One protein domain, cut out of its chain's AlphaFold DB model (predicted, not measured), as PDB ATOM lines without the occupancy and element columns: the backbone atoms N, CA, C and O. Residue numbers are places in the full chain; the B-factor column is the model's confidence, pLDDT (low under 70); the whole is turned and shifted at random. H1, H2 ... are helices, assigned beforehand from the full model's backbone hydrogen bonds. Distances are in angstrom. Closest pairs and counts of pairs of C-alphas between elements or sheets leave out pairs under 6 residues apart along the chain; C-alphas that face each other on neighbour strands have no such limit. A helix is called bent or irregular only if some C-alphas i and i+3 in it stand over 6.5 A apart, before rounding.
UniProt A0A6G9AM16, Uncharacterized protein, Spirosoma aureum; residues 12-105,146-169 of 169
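AT A GLANCE: This is residues 12 to 105 and 146 to 169 of the 169 residues of an uncharacterized protein of Spirosoma aureum (UniProt A0A6G9AM16). H1, H2 and H4 form a small bundle, and H3 crosses H2 away from H1; residues 93 to 105, of which 93 to 98 belong to H3, stick out. The printed part has 118 residues with four named helices in order and no named strand: all helix. It is compact, radius of gyration of the C-alphas 15.6 A, spanning 55 by 33 by 28 A.

IN THESE COORDINATES: H1, residues 12 to 25, begins at C-alpha 12 (217.073, 152.740, 142.710) and measures 20.3 A. H2, residues 38 to 60, measures 33.1 A; H3, residues 80 to 98, 27.2 A; H4, residues 147 to 165, 26.1 A, ending at C-alpha 165 (222.515, 155.882, 154.909). H4 is only just irregular: C-alphas 149 and 152 are 6.6 A apart.

HOW THE PARTS SIT: The hub H2 forms a hairpin with H1, closest C-alphas His 24 and Leu 47, 6.5 A. Residues 45 to 55 alone touch H3 at a steep tilt of 50 degrees, closest C-alphas Gly 52 and Tyr 85, 5.9 A. Residues 51 to 58 alone touch H4, closest C-alphas Ala 58 and Ala 158, 5.9 A. H1 and H3 are apart. Every O i to N i+4 pair is within hydrogen-bond range in H1, H2 and H3, and 13 of 15 in H4.

THE WHOLE: Residues 106 to 145 are not printed; C-alphas 105 and 146 are 28.4 A apart. Links H1 to H2 and H2 to H3 are long. pLDDT is under 70 at residues 72 to 75, 96 to 105 and 168 to 169.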
ATOM      1  N   ALA A  12     216.738 152.576 144.125       92.75
ATOM      2  CA  ALA A  12     217.073 152.740 142.710       92.75
ATOM      3  C   ALA A  12     216.607 154.103 142.175       92.75
ATOM      4  O   ALA A  12     217.377 154.791 141.506       92.75
ATOM      5  N   GLN A  13     215.387 154.517 142.524       94.94
ATOM      6  CA  GLN A  13     214.838 155.829 142.173       94.94
ATOM      7  C   GLN A  13     215.673 156.959 142.772       94.94
ATOM      8  O   GLN A  13     216.033 157.880 142.050       94.94
ATOM      9  N   LEU A  14     216.057 156.858 144.045       95.19
ATOM     10  CA  LEU A  14     216.908 157.845 144.705       95.19
ATOM     11  C   LEU A  14     218.238 158.021 143.959       95.19
ATOM     12  O   LEU A  14     218.607 159.141 143.623       95.19
ATOM     13  N   LYS A  15     218.935 156.926 143.625       95.12
ATOM     14  CA  LYS A  15     220.184 156.999 142.846       95.12
ATOM     15  C   LYS A  15     219.978 157.663 141.485       95.12
ATOM     16  O   LYS A  15     220.795 158.488 141.088       95.12
ATOM     17  N   GLN A  16     218.892 157.323 140.793       96.12
ATOM     18  CA  GLN A  16     218.573 157.923 139.502       96.12
ATOM     19  C   GLN A  16     218.283 159.422 139.632       96.12
ATOM     20  O   GLN A  16     218.825 160.214 138.867       96.12
ATOM     21  N   HIS A  17     217.476 159.826 140.613       96.94
ATOM     22  CA  HIS A  17     217.146 161.230 140.842       96.94
ATOM     23  C   HIS A  17     218.365 162.051 141.260       96.94
ATOM     24  O   HIS A  17     218.502 163.175 140.797       96.94
ATOM     25  N   LEU A  18     219.297 161.489 142.036       97.44
ATOM     26  CA  LEU A  18     220.565 162.157 142.344       97.44
ATOM     27  C   LEU A  18     221.384 162.464 141.082       97.44
ATOM     28  O   LEU A  18     221.950 163.545 140.992       97.44
ATOM     29  N   ILE A  19     221.434 161.544 140.111       97.31
ATOM     30  CA  ILE A  19     222.123 161.765 138.825       97.31
ATOM     31  C   ILE A  19     221.405 162.840 138.005       97.31
ATOM     32  O   ILE A  19     222.050 163.695 137.409       97.31
ATOM     33  N   VAL A  20     220.073 162.795 137.973       97.31
ATOM     34  CA  VAL A  20     219.262 163.772 137.236       97.31
ATOM     35  C   VAL A  20     219.445 165.173 137.819       97.31
ATOM     36  O   VAL A  20     219.727 166.099 137.068       97.31
ATOM     37  N   ILE A  21     219.355 165.333 139.141       97.88
ATOM     38  CA  ILE A  21     219.560 166.631 139.798       97.88
ATOM     39  C   ILE A  21     220.979 167.142 139.545       97.88
ATOM     40  O   ILE A  21     221.142 168.294 139.157       97.88
ATOM     41  N   ASP A  22     221.995 166.284 139.691       97.75
ATOM     42  CA  ASP A  22     223.385 166.650 139.397       97.75
ATOM     43  C   ASP A  22     223.538 167.159 137.958       97.75
ATOM     44  O   ASP A  22     224.140 168.205 137.734       97.75
ATOM     45  N   HIS A  23     222.920 166.486 136.985       96.75
ATOM     46  CA  HIS A  23     222.907 166.941 135.597       96.75
ATOM     47  C   HIS A  23     222.244 168.317 135.444       96.75
ATOM     48  O   HIS A  23     222.836 169.206 134.835       96.75
ATOM     49  N   HIS A  24     221.066 168.521 136.046       94.62
ATOM     50  CA  HIS A  24     220.369 169.811 136.008       94.62
ATOM     51  C   HIS A  24     221.207 170.946 136.596       94.62
ATOM     52  O   HIS A  24     221.241 172.034 136.029       94.62
ATOM     53  N   LEU A  25     221.919 170.708 137.699       96.56
ATOM     54  CA  LEU A  25     222.780 171.716 138.324       96.56
ATOM     55  C   LEU A  25     223.961 172.148 137.436       96.56
ATOM     56  O   LEU A  25     224.541 173.207 137.666       96.56
ATOM     57  N   HIS A  26     224.295 171.365 136.408       96.06
ATOM     58  CA  HIS A  26     225.350 171.666 135.437       96.06
ATOM     59  C   HIS A  26     224.809 172.125 134.072       96.06
ATOM     60  O   HIS A  26     225.582 172.279 133.124       96.06
ATOM     61  N   GLU A  27     223.500 172.362 133.956       96.00
ATOM     62  CA  GLU A  27     222.897 172.850 132.719       96.00
ATOM     63  C   GLU A  27     223.453 174.216 132.320       96.00
ATOM     64  O   GLU A  27     223.508 175.166 133.107       96.00
ATOM     65  N   ALA A  28     223.795 174.358 131.037       94.75
ATOM     66  CA  ALA A  28     224.388 175.589 130.521       94.75
ATOM     67  C   ALA A  28     223.450 176.803 130.642       94.75
ATOM     68  O   ALA A  28     223.914 177.942 130.617       94.75
ATOM     69  N   ALA A  29     222.143 176.564 130.797       93.19
ATOM     70  CA  ALA A  29     221.128 177.587 131.021       93.19
ATOM     71  C   ALA A  29     221.312 178.370 132.333       93.19
ATOM     72  O   ALA A  29     220.744 179.453 132.462       93.19
ATOM     73  N   PHE A  30     222.092 177.845 133.284       94.56
ATOM     74  CA  PHE A  30     222.396 178.498 134.561       94.56
ATOM     75  C   PHE A  30     223.750 179.225 134.570       94.56
ATOM     76  O   PHE A  30     224.121 179.840 135.567       94.56
ATOM     77  N   ASN A  31     224.480 179.217 133.451       92.38
ATOM     78  CA  ASN A  31     225.725 179.968 133.328       92.38
ATOM     79  C   ASN A  31     225.466 181.482 133.307       92.38
ATOM     80  O   ASN A  31     224.506 181.949 132.702       92.38
ATOM     81  N   ARG A  32     226.404 182.265 133.857       89.31
ATOM     82  CA  ARG A  32     226.360 183.743 133.929       89.31
ATOM     83  C   ARG A  32     225.900 184.445 132.648       89.31
ATOM     84  O   ARG A  32     225.148 185.409 132.703       89.31
ATOM     85  N   ASN A  33     226.400 183.994 131.501       87.75
ATOM     86  CA  ASN A  33     226.156 184.637 130.208       87.75
ATOM     87  C   ASN A  33     224.996 183.992 129.433       87.75
ATOM     88  O   ASN A  33     224.785 184.319 128.264       87.75
ATOM     89  N   ALA A  34     224.285 183.039 130.038       89.94
ATOM     90  CA  ALA A  34     223.157 182.392 129.400       89.94
ATOM     91  C   ALA A  34     221.967 183.363 129.329       89.94
ATOM     92  O   ALA A  34     221.660 184.045 130.309       89.94
ATOM     93  N   PRO A  35     221.268 183.439 128.185       87.69
ATOM     94  CA  PRO A  35     220.049 184.220 128.099       87.69
ATOM     95  C   PRO A  35     218.957 183.571 128.948       87.69
ATOM     96  O   PRO A  35     218.744 182.357 128.901       87.69
ATOM     97  N   TYR A  36     218.202 184.395 129.664       86.50
ATOM     98  CA  TYR A  36     217.022 183.921 130.367       86.50
ATOM     99  C   TYR A  36     215.854 183.741 129.414       86.50
ATOM    100  O   TYR A  36     215.374 184.687 128.789       86.50
ATOM    101  N   THR A  37     215.401 182.500 129.305       88.19
ATOM    102  CA  THR A  37     214.338 182.100 128.384       88.19
ATOM    103  C   THR A  37     213.344 181.186 129.091       88.19
ATOM    104  O   THR A  37     213.564 180.751 130.223       88.19
ATOM    105  N   ASN A  38     212.267 180.819 128.394       85.25
ATOM    106  CA  ASN A  38     211.322 179.811 128.877       85.25
ATOM    107  C   ASN A  38     212.003 178.464 129.192       85.25
ATOM    108  O   ASN A  38     211.503 177.713 130.028       85.25
ATOM    109  N   VAL A  39     213.146 178.160 128.561       87.94
ATOM    110  CA  VAL A  39     213.944 176.962 128.864       87.94
ATOM    111  C   VAL A  39     214.555 177.068 130.259       87.94
ATOM    112  O   VAL A  39     214.349 176.171 131.068       87.94
ATOM    113  N   THR A  40     215.217 178.183 130.584       89.19
ATOM    114  CA  THR A  40     215.784 178.422 131.923       89.19
ATOM    115  C   THR A  40     214.713 178.337 133.006       89.19
ATOM    116  O   THR A  40     214.931 177.730 134.051       89.19
ATOM    117  N   GLN A  41     213.529 178.896 132.738       89.81
ATOM    118  CA  GLN A  41     212.393 178.830 133.659       89.81
ATOM    119  C   GLN A  41     211.928 177.392 133.889       89.81
ATOM    120  O   GLN A  41     211.725 176.985 135.029       89.81
ATOM    121  N   SER A  42     211.779 176.623 132.809       90.50
ATOM    122  CA  SER A  42     211.337 175.228 132.878       90.50
ATOM    123  C   SER A  42     212.343 174.368 133.645       90.50
ATOM    124  O   SER A  42     211.944 173.631 134.544       90.50
ATOM    125  N   LEU A  43     213.639 174.532 133.359       93.00
ATOM    126  CA  LEU A  43     214.722 173.839 134.060       93.00
ATOM    127  C   LEU A  43     214.758 174.192 135.549       93.00
ATOM    128  O   LEU A  43     214.910 173.305 136.381       93.00
ATOM    129  N   PHE A  44     214.581 175.468 135.905       94.62
ATOM    130  CA  PHE A  44     214.529 175.876 137.309       94.62
ATOM    131  C   PHE A  44     213.317 175.282 138.040       94.62
ATOM    132  O   PHE A  44     213.451 174.805 139.162       94.62
ATOM    133  N   ILE A  45     212.136 175.274 137.413       93.00
ATOM    134  CA  ILE A  45     210.920 174.679 137.994       93.00
ATOM    135  C   ILE A  45     211.099 173.174 138.230       93.00
ATOM    136  O   ILE A  45     210.690 172.656 139.276       93.00
ATOM    137  N   GLU A  46     211.698 172.472 137.269       93.88
ATOM    138  CA  GLU A  46     212.003 171.048 137.385       93.88
ATOM    139  C   GLU A  46     213.016 170.786 138.502       93.88
ATOM    140  O   GLU A  46     212.740 169.977 139.390       93.88
ATOM    141  N   LEU A  47     214.123 171.534 138.526       96.50
ATOM    142  CA  LEU A  47     215.139 171.450 139.573       96.50
ATOM    143  C   LEU A  47     214.537 171.689 140.962       96.50
ATOM    144  O   LEU A  47     214.734 170.880 141.863       96.50
ATOM    145  N   LEU A  48     213.735 172.741 141.126       95.06
ATOM    146  CA  LEU A  48     213.070 173.068 142.388       95.06
ATOM    147  C   LEU A  48     212.117 171.955 142.851       95.06
ATOM    148  O   LEU A  48     212.001 171.673 144.046       95.06
ATOM    149  N   SER A  49     211.427 171.311 141.908       93.38
ATOM    150  CA  SER A  49     210.535 170.187 142.202       93.38
ATOM    151  C   SER A  49     211.321 168.959 142.668       93.38
ATOM    152  O   SER A  49     210.971 168.369 143.692       93.38
ATOM    153  N   LEU A  50     212.397 168.616 141.953       96.19
ATOM    154  CA  LEU A  50     213.279 167.493 142.269       96.19
ATOM    155  C   LEU A  50     214.031 167.695 143.587       96.19
ATOM    156  O   LEU A  50     214.116 166.763 144.384       96.19
ATOM    157  N   GLU A  51     214.545 168.896 143.848       96.94
ATOM    158  CA  GLU A  51     215.193 169.216 145.119       96.94
ATOM    159  C   GLU A  51     214.205 169.175 146.279       96.94
ATOM    160  O   GLU A  51     214.516 168.603 147.320       96.94
ATOM    161  N   GLY A  52     212.984 169.686 146.105       96.69
ATOM    162  CA  GLY A  52     211.949 169.545 147.125       96.69
ATOM    163  C   GLY A  52     211.650 168.079 147.460       96.69
ATOM    164  O   GLY A  52     211.471 167.739 148.627       96.69
ATOM    165  N   ASP A  53     211.617 167.196 146.460       96.25
ATOM    166  CA  ASP A  53     211.430 165.759 146.695       96.25
ATOM    167  C   ASP A  53     212.664 165.145 147.388       96.25
ATOM    168  O   ASP A  53     212.518 164.379 148.341       96.25
ATOM    169  N   LEU A  54     213.882 165.534 146.990       97.69
ATOM    170  CA  LEU A  54     215.136 165.077 147.601       97.69
ATOM    171  C   LEU A  54     215.252 165.470 149.081       97.69
ATOM    172  O   LEU A  54     215.639 164.644 149.910       97.69
ATOM    173  N   LEU A  55     214.922 166.715 149.425       97.38
ATOM    174  CA  LEU A  55     214.957 167.199 150.808       97.38
ATOM    175  C   LEU A  55     213.935 166.474 151.680       97.38
ATOM    176  O   LEU A  55     214.233 166.144 152.828       97.38
ATOM    177  N   GLN A  56     212.781 166.126 151.108       95.94
ATOM    178  CA  GLN A  56     211.810 165.277 151.783       95.94
ATOM    179  C   GLN A  56     212.365 163.872 152.041       95.94
ATOM    180  O   GLN A  56     212.171 163.349 153.135       95.94
ATOM    181  N   GLN A  57     213.094 163.277 151.087       95.62
ATOM    182  CA  GLN A  57     213.749 161.983 151.315       95.62
ATOM    183  C   GLN A  57     214.757 162.053 152.470       95.62
ATOM    184  O   GLN A  57     214.797 161.152 153.307       95.62
ATOM    185  N   ALA A  58     215.559 163.121 152.545       96.81
ATOM    186  CA  ALA A  58     216.511 163.316 153.640       96.81
ATOM    187  C   ALA A  58     215.795 163.448 154.996       96.81
ATOM    188  O   ALA A  58     216.175 162.785 155.964       96.81
ATOM    189  N   GLU A  59     214.718 164.235 155.049       95.69
ATOM    190  CA  GLU A  59     213.906 164.439 156.250       95.69
ATOM    191  C   GLU A  59     213.251 163.135 156.726       95.69
ATOM    192  O   GLU A  59     213.352 162.792 157.904       95.69
ATOM    193  N   GLN A  60     212.672 162.352 155.809       93.19
ATOM    194  CA  GLN A  60     212.109 161.027 156.098       93.19
ATOM    195  C   GLN A  60     213.166 160.029 156.589       93.19
ATOM    196  O   GLN A  60     212.871 159.182 157.430       93.19
ATOM    197  N   ALA A  61     214.402 160.140 156.095       93.62
ATOM    198  CA  ALA A  61     215.532 159.337 156.552       93.62
ATOM    199  C   ALA A  61     216.113 159.805 157.903       93.62
ATOM    200  O   ALA A  61     216.946 159.101 158.469       93.62
ATOM    201  N   GLY A  62     215.657 160.942 158.444       95.50
ATOM    202  CA  GLY A  62     216.027 161.435 159.772       95.50
ATOM    203  C   GLY A  62     216.937 162.664 159.788       95.50
ATOM    204  O   GLY A  62     217.388 163.053 160.865       95.50
ATOM    205  N   LYS A  63     217.202 163.302 158.638       96.75
ATOM    206  CA  LYS A  63     217.964 164.557 158.571       96.75
ATOM    207  C   LYS A  63     217.266 165.604 157.716       96.75
ATOM    208  O   LYS A  63     217.264 165.539 156.490       96.75
ATOM    209  N   ARG A  64     216.777 166.647 158.376       97.25
ATOM    210  CA  ARG A  64     216.375 167.885 157.712       97.25
ATOM    211  C   ARG A  64     217.616 168.690 157.312       97.25
ATOM    212  O   ARG A  64     218.553 168.793 158.098       97.25
ATOM    213  N   ILE A  65     217.632 169.241 156.099       98.06
ATOM    214  CA  ILE A  65     218.667 170.193 155.670       98.06
ATOM    215  C   ILE A  65     218.187 171.607 156.014       98.06
ATOM    216  O   ILE A  65     217.221 172.093 155.426       98.06
ATOM    217  N   ASP A  66     218.811 172.251 156.995       96.75
ATOM    218  CA  ASP A  66     218.193 173.351 157.746       96.75
ATOM    219  C   ASP A  66     219.076 174.601 157.896       96.75
ATOM    220  O   ASP A  66     218.881 175.403 158.809       96.75
ATOM    221  N   PHE A  67     220.036 174.816 156.990       96.62
ATOM    222  CA  PHE A  67     220.848 176.031 157.048       96.62
ATOM    223  C   PHE A  67     220.009 177.305 156.849       96.62
ATOM    224  O   PHE A  67     219.004 177.322 156.130       96.62
ATOM    225  N   LEU A  68     220.465 178.375 157.509       94.25
ATOM    226  CA  LEU A  68     219.745 179.643 157.674       94.25
ATOM    227  C   LEU A  68     220.319 180.793 156.844       94.25
ATOM    228  O   LEU A  68     219.767 181.892 156.837       94.25
ATOM    229  N   ASP A  69     221.461 180.568 156.199       91.69
ATOM    230  CA  ASP A  69     222.169 181.607 155.464       91.69
ATOM    231  C   ASP A  69     221.270 182.147 154.352       91.69
ATOM    232  O   ASP A  69     220.953 181.433 153.408       91.69
ATOM    233  N   GLU A  70     220.843 183.403 154.497       87.38
ATOM    234  CA  GLU A  70     220.111 184.155 153.471       87.38
ATOM    235  C   GLU A  70     218.783 183.518 153.032       87.38
ATOM    236  O   GLU A  70     218.266 183.802 151.945       87.38
ATOM    237  N   VAL A  71     218.196 182.697 153.908       85.00
ATOM    238  CA  VAL A  71     216.863 182.134 153.720       85.00
ATOM    239  C   VAL A  71     215.819 183.036 154.375       85.00
ATOM    240  O   VAL A  71     215.862 183.339 155.566       85.00
ATOM    241  N   GLY A  72     214.841 183.451 153.573       67.94
ATOM    242  CA  GLY A  72     213.593 184.019 154.060       67.94
ATOM    243  C   GLY A  72     213.392 185.516 153.846       67.94
ATOM    244  O   GLY A  72     214.287 186.351 153.939       67.94
ATOM    245  N   SER A  73     212.124 185.837 153.604       58.09
ATOM    246  CA  SER A  73     211.547 187.167 153.698       58.09
ATOM    247  C   SER A  73     210.598 187.182 154.912       58.09
ATOM    248  O   SER A  73     209.762 186.294 155.094       58.09
ATOM    249  N   ASN A  74     210.734 188.170 155.800       56.03
ATOM    250  CA  ASN A  74     209.738 188.493 156.839       56.03
ATOM    251  C   ASN A  74     209.389 187.389 157.873       56.03
ATOM    252  O   ASN A  74     208.261 187.348 158.368       56.03
ATOM    253  N   GLY A  75     210.325 186.500 158.227       60.28
ATOM    254  CA  GLY A  75     210.198 185.597 159.388       60.28
ATOM    255  C   GLY A  75     209.240 184.404 159.239       60.28
ATOM    256  O   GLY A  75     208.986 183.709 160.221       60.28
ATOM    257  N   LYS A  76     208.702 184.147 158.038       71.12
ATOM    258  CA  LYS A  76     207.851 182.969 157.757       71.12
ATOM    259  C   LYS A  76     208.639 181.733 157.326       71.12
ATOM    260  O   LYS A  76     208.219 180.614 157.600       71.12
ATOM    261  N   ILE A  77     209.749 181.942 156.628       80.31
ATOM    262  CA  ILE A  77     210.630 180.883 156.136       80.31
ATOM    263  C   ILE A  77     211.726 180.690 157.172       80.31
ATOM    264  O   ILE A  77     212.445 181.634 157.487       80.31
ATOM    265  N   GLN A  78     211.786 179.483 157.729       85.75
ATOM    266  CA  GLN A  78     212.671 179.170 158.848       85.75
ATOM    267  C   GLN A  78     214.032 178.670 158.394       85.75
ATOM    268  O   GLN A  78     214.994 178.926 159.090       85.75
ATOM    269  N   ASP A  79     214.109 177.968 157.265       94.44
ATOM    270  CA  ASP A  79     215.327 177.337 156.758       94.44
ATOM    271  C   ASP A  79     215.248 177.114 155.235       94.44
ATOM    272  O   ASP A  79     214.213 177.375 154.603       94.44
ATOM    273  N   ILE A  80     216.328 176.602 154.637       96.94
ATOM    274  CA  ILE A  80     216.381 176.299 153.201       96.94
ATOM    275  C   ILE A  80     215.318 175.295 152.743       96.94
ATOM    276  O   ILE A  80     214.708 175.481 151.688       96.94
ATOM    277  N   THR A  81     215.040 174.254 153.531       96.62
ATOM    278  CA  THR A  81     214.013 173.267 153.174       96.62
ATOM    279  C   THR A  81     212.641 173.935 153.092       96.62
ATOM    280  O   THR A  81     211.885 173.713 152.147       96.62
ATOM    281  N   SER A  82     212.334 174.827 154.032       94.88
ATOM    282  CA  SER A  82     211.097 175.609 154.056       94.88
ATOM    283  C   SER A  82     211.010 176.565 152.871       94.88
ATOM    284  O   SER A  82     209.934 176.703 152.290       94.88
ATOM    285  N   LEU A  83     212.124 177.204 152.493       95.62
ATOM    286  CA  LEU A  83     212.198 178.075 151.319       95.62
ATOM    287  C   LEU A  83     211.865 177.290 150.045       95.62
ATOM    288  O   LEU A  83     210.951 177.668 149.315       95.62
ATOM    289  N   ILE A  84     212.546 176.164 149.813       95.81
ATOM    290  CA  ILE A  84     212.327 175.320 148.631       95.81
ATOM    291  C   ILE A  84     210.890 174.788 148.601       95.81
ATOM    292  O   ILE A  84     210.233 174.854 147.561       95.81
ATOM    293  N   TYR A  85     210.347 174.337 149.737       94.25
ATOM    294  CA  TYR A  85     208.949 173.903 149.822       94.25
ATOM    295  C   TYR A  85     207.965 175.039 149.516       94.25
ATOM    296  O   TYR A  85     207.018 174.820 148.758       94.25
ATOM    297  N   SER A  86     208.194 176.242 150.054       91.94
ATOM    298  CA  SER A  86     207.369 177.431 149.790       91.94
ATOM    299  C   SER A  86     207.368 177.792 148.305       91.94
ATOM    300  O   SER A  86     206.306 177.940 147.687       91.94
ATOM    301  N   MET A  87     208.554 177.873 147.698       92.50
ATOM    302  CA  MET A  87     208.705 178.220 146.287       92.50
ATOM    303  C   MET A  87     208.083 177.146 145.385       92.50
ATOM    304  O   MET A  87     207.308 177.478 144.487       92.50
ATOM    305  N   ARG A  88     208.325 175.856 145.667       91.81
ATOM    306  CA  ARG A  88     207.724 174.724 144.938       91.81
ATOM    307  C   ARG A  88     206.200 174.767 144.993       91.81
ATOM    308  O   ARG A  88     205.527 174.619 143.972       91.81
ATOM    309  N   GLN A  89     205.642 175.005 146.178       90.12
ATOM    310  CA  GLN A  89     204.202 175.107 146.383       90.12
ATOM    311  C   GLN A  89     203.594 176.294 145.620       90.12
ATOM    312  O   GLN A  89     202.496 176.182 145.066       90.12
ATOM    313  N   SER A  90     204.307 177.418 145.572       87.81
ATOM    314  CA  SER A  90     203.886 178.621 144.852       87.81
ATOM    315  C   SER A  90     203.862 178.393 143.338       87.81
ATOM    316  O   SER A  90     202.861 178.700 142.690       87.81
ATOM    317  N   VAL A  91     204.903 177.757 142.788       88.00
ATOM    318  CA  VAL A  91     204.963 177.344 141.373       88.00
ATOM    319  C   VAL A  91     203.839 176.362 141.025       88.00
ATOM    320  O   VAL A  91     203.169 176.515 140.004       88.00
ATOM    321  N   TYR A  92     203.587 175.367 141.878       84.69
ATOM    322  CA  TYR A  92     202.530 174.383 141.642       84.69
ATOM    323  C   TYR A  92     201.135 175.018 141.603       84.69
ATOM    324  O   TYR A  92     200.365 174.773 140.671       84.69
ATOM    325  N   ASN A  93     200.827 175.886 142.572       82.81
ATOM    326  CA  ASN A  93     199.555 176.607 142.608       82.81
ATOM    327  C   ASN A  93     199.377 177.511 141.383       82.81
ATOM    328  O   ASN A  93     198.273 177.610 140.849       82.81
ATOM    329  N   PHE A  94     200.453 178.139 140.909       75.62
ATOM    330  CA  PHE A  94     200.425 178.937 139.688       75.62
ATOM    331  C   PHE A  94     200.047 178.097 138.459       75.62
ATOM    332  O   PHE A  94     199.107 178.441 137.740       75.62
ATOM    333  N   ASN A  95     200.717 176.963 138.248       73.25
ATOM    334  CA  ASN A  95     200.433 176.084 137.112       73.25
ATOM    335  C   ASN A  95     199.009 175.507 137.168       73.25
ATOM    336  O   ASN A  95     198.328 175.459 136.147       73.25
ATOM    337  N   ALA A  96     198.524 175.140 138.358       68.62
ATOM    338  CA  ALA A  96     197.151 174.669 138.541       68.62
ATOM    339  C   ALA A  96     196.104 175.756 138.221       68.62
ATOM    340  O   ALA A  96     195.056 175.457 137.645       68.62
ATOM    341  N   ASN A  97     196.390 177.023 138.544       62.00
ATOM    342  CA  ASN A  97     195.477 178.144 138.304       62.00
ATOM    343  C   ASN A  97     195.474 178.649 136.850       62.00
ATOM    344  O   ASN A  97     194.466 179.202 136.405       62.00
ATOM    345  N   ARG A  98     196.547 178.428 136.076       60.97
ATOM    346  CA  ARG A  98     196.588 178.762 134.636       60.97
ATOM    347  C   ARG A  98     195.524 178.037 133.815       60.97
ATOM    348  O   ARG A  98     195.062 178.574 132.815       60.97
ATOM    349  N   HIS A  99     195.110 176.848 134.240       51.94
ATOM    350  CA  HIS A  99     194.063 176.084 133.562       51.94
ATOM    351  C   HIS A  99     192.637 176.515 133.938       51.94
ATOM    352  O   HIS A  99     191.685 176.006 133.353       51.94
ATOM    353  N   THR A 100     192.463 177.420 134.909       50.34
ATOM    354  CA  THR A 100     191.144 177.742 135.480       50.34
ATOM    355  C   THR A 100     190.692 179.187 135.271       50.34
ATOM    356  O   THR A 100     189.508 179.465 135.445       50.34
ATOM    357  N   HIS A 101     191.577 180.109 134.873       47.66
ATOM    358  CA  HIS A 101     191.254 181.539 134.785       47.66
ATOM    359  C   HIS A 101     191.690 182.153 133.447       47.66
ATOM    360  O   HIS A 101     192.789 182.681 133.325       47.66
ATOM    361  N   GLU A 102     190.799 182.147 132.452       47.50
ATOM    362  CA  GLU A 102     191.049 182.776 131.143       47.50
ATOM    363  C   GLU A 102     190.995 184.320 131.150       47.50
ATOM    364  O   GLU A 102     191.293 184.916 130.125       47.50
ATOM    365  N   ASN A 103     190.641 185.008 132.250       43.19
ATOM    366  CA  ASN A 103     190.365 186.460 132.192       43.19
ATOM    367  C   ASN A 103     190.701 187.293 133.450       43.19
ATOM    368  O   ASN A 103     190.110 188.354 133.645       43.19
ATOM    369  N   ILE A 104     191.633 186.876 134.318       43.94
ATOM    370  CA  ILE A 104     192.058 187.728 135.449       43.94
ATOM    371  C   ILE A 104     193.564 187.971 135.393       43.94
ATOM    372  O   ILE A 104     194.363 187.053 135.560       43.94
ATOM    373  N   THR A 105     193.936 189.237 135.202       42.34
ATOM    374  CA  THR A 105     195.293 189.781 135.329       42.34
ATOM    375  C   THR A 105     195.752 189.701 136.790       42.34
ATOM    376  O   THR A 105     195.783 190.701 137.504       42.34
ATOM    377  N   TYR A 146     219.378 181.549 145.942       96.94
ATOM    378  CA  TYR A 146     220.653 181.574 145.230       96.94
ATOM    379  C   TYR A 146     221.006 180.202 144.673       96.94
ATOM    380  O   TYR A 146     220.851 179.184 145.346       96.94
ATOM    381  N   PHE A 147     221.516 180.168 143.452       97.19
ATOM    382  CA  PHE A 147     221.805 178.921 142.768       97.19
ATOM    383  C   PHE A 147     222.923 178.137 143.460       97.19
ATOM    384  O   PHE A 147     222.698 177.000 143.873       97.19
ATOM    385  N   TYR A 148     224.102 178.729 143.674       96.31
ATOM    386  CA  TYR A 148     225.207 177.977 144.276       96.31
ATOM    387  C   TYR A 148     225.091 177.918 145.798       96.31
ATOM    388  O   TYR A 148     225.170 176.841 146.394       96.31
ATOM    389  N   ARG A 149     224.850 179.067 146.440       95.94
ATOM    390  CA  ARG A 149     224.718 179.150 147.905       95.94
ATOM    391  C   ARG A 149     223.590 178.306 148.475       95.94
ATOM    392  O   ARG A 149     223.742 177.816 149.593       95.94
ATOM    393  N   HIS A 150     222.476 178.155 147.754       97.62
ATOM    394  CA  HIS A 150     221.307 177.453 148.274       97.62
ATOM    395  C   HIS A 150     221.050 176.121 147.573       97.62
ATOM    396  O   HIS A 150     221.131 175.099 148.242       97.62
ATOM    397  N   LEU A 151     220.768 176.107 146.265       98.12
ATOM    398  CA  LEU A 151     220.359 174.880 145.558       98.12
ATOM    399  C   LEU A 151     221.494 173.847 145.517       98.12
ATOM    400  O   LEU A 151     221.385 172.756 146.077       98.12
ATOM    401  N   VAL A 152     222.663 174.235 144.991       98.12
ATOM    402  CA  VAL A 152     223.836 173.342 144.928       98.12
ATOM    403  C   VAL A 152     224.260 172.876 146.324       98.12
ATOM    404  O   VAL A 152     224.591 171.704 146.522       98.12
ATOM    405  N   ARG A 153     224.237 173.766 147.324       98.12
ATOM    406  CA  ARG A 153     224.549 173.409 148.716       98.12
ATOM    407  C   ARG A 153     223.545 172.408 149.289       98.12
ATOM    408  O   ARG A 153     223.966 171.380 149.820       98.12
ATOM    409  N   ALA A 154     222.248 172.684 149.174       98.44
ATOM    410  CA  ALA A 154     221.186 171.827 149.689       98.44
ATOM    411  C   ALA A 154     221.242 170.434 149.052       98.44
ATOM    412  O   ALA A 154     221.207 169.428 149.766       98.44
ATOM    413  N   PHE A 155     221.439 170.373 147.731       98.69
ATOM    414  CA  PHE A 155     221.677 169.129 147.011       98.69
ATOM    415  C   PHE A 155     222.872 168.356 147.573       98.69
ATOM    416  O   PHE A 155     222.741 167.178 147.906       98.69
ATOM    417  N   ASN A 156     224.033 169.000 147.719       98.62
ATOM    418  CA  ASN A 156     225.247 168.339 148.193       98.62
ATOM    419  C   ASN A 156     225.102 167.798 149.623       98.62
ATOM    420  O   ASN A 156     225.523 166.669 149.901       98.62
ATOM    421  N   GLU A 157     224.486 168.564 150.525       98.44
ATOM    422  CA  GLU A 157     224.245 168.138 151.906       98.44
ATOM    423  C   GLU A 157     223.259 166.959 151.984       98.44
ATOM    424  O   GLU A 157     223.517 165.989 152.710       98.44
ATOM    425  N   ALA A 158     222.170 167.002 151.207       98.31
ATOM    426  CA  ALA A 158     221.180 165.929 151.133       98.31
ATOM    427  C   ALA A 158     221.755 164.662 150.487       98.31
ATOM    428  O   ALA A 158     221.646 163.570 151.048       98.31
ATOM    429  N   ARG A 159     222.432 164.803 149.340       98.00
ATOM    430  CA  ARG A 159     223.094 163.710 148.615       98.00
ATOM    431  C   ARG A 159     224.102 162.990 149.496       98.00
ATOM    432  O   ARG A 159     224.110 161.763 149.529       98.00
ATOM    433  N   THR A 160     224.946 163.738 150.203       97.88
ATOM    434  CA  THR A 160     225.972 163.160 151.082       97.88
ATOM    435  C   THR A 160     225.335 162.319 152.183       97.88
ATOM    436  O   THR A 160     225.745 161.181 152.400       97.88
ATOM    437  N   TYR A 161     224.301 162.853 152.838       97.75
ATOM    438  CA  TYR A 161     223.593 162.137 153.892       97.75
ATOM    439  C   TYR A 161     222.896 160.874 153.373       97.75
ATOM    440  O   TYR A 161     223.108 159.788 153.903       97.75
ATOM    441  N   LEU A 162     222.117 160.998 152.297       96.06
ATOM    442  CA  LEU A 162     221.345 159.891 151.737       96.06
ATOM    443  C   LEU A 162     222.234 158.781 151.162       96.06
ATOM    444  O   LEU A 162     221.905 157.605 151.271       96.06
ATOM    445  N   LEU A 163     223.384 159.107 150.567       94.94
ATOM    446  CA  LEU A 163     224.323 158.080 150.111       94.94
ATOM    447  C   LEU A 163     225.000 157.348 151.276       94.94
ATOM    448  O   LEU A 163     225.272 156.156 151.145       94.94
ATOM    449  N   ALA A 164     225.258 158.027 152.397       93.50
ATOM    450  CA  ALA A 164     225.812 157.392 153.589       93.50
ATOM    451  C   ALA A 164     224.822 156.380 154.188       93.50
ATOM    452  O   ALA A 164     225.182 155.222 154.387       93.50
ATOM    453  N   THR A 165     223.553 156.767 154.352       88.88
ATOM    454  CA  THR A 165     222.515 155.882 154.909       88.88
ATOM    455  C   THR A 165     222.217 154.673 154.015       88.88
ATOM    456  O   THR A 165     221.900 153.594 154.512       88.88
ATOM    457  N   LEU A 166     222.381 154.797 152.692       81.81
ATOM    458  CA  LEU A 166     222.241 153.679 151.751       81.81
ATOM    459  C   LEU A 166     223.363 152.632 151.823       81.81
ATOM    460  O   LEU A 166     223.171 151.533 151.289       81.81
ATOM    461  N   ASN A 167     224.524 152.977 152.380       71.12
ATOM    462  CA  ASN A 167     225.669 152.074 152.529       71.12
ATOM    463  C   ASN A 167     225.683 151.364 153.893       71.12
ATOM    464  O   ASN A 167     226.415 150.394 154.061       71.12
ATOM    465  N   GLU A 168     224.884 151.842 154.848       61.16
ATOM    466  CA  GLU A 168     224.711 151.249 156.181       61.16
ATOM    467  C   GLU A 168     223.618 150.158 156.218       61.16
ATOM    468  O   GLU A 168     223.482 149.463 157.224       61.16
ATOM    469  N   GLN A 169     222.870 149.988 155.117       51.81
ATOM    470  CA  GLN A 169     221.851 148.949 154.888       51.81
ATOM    471  C   GLN A 169     222.311 147.908 153.866       51.81
ATOM    472  O   GLN A 169     222.154 146.703 154.158       51.81
TER     473      GLN A 169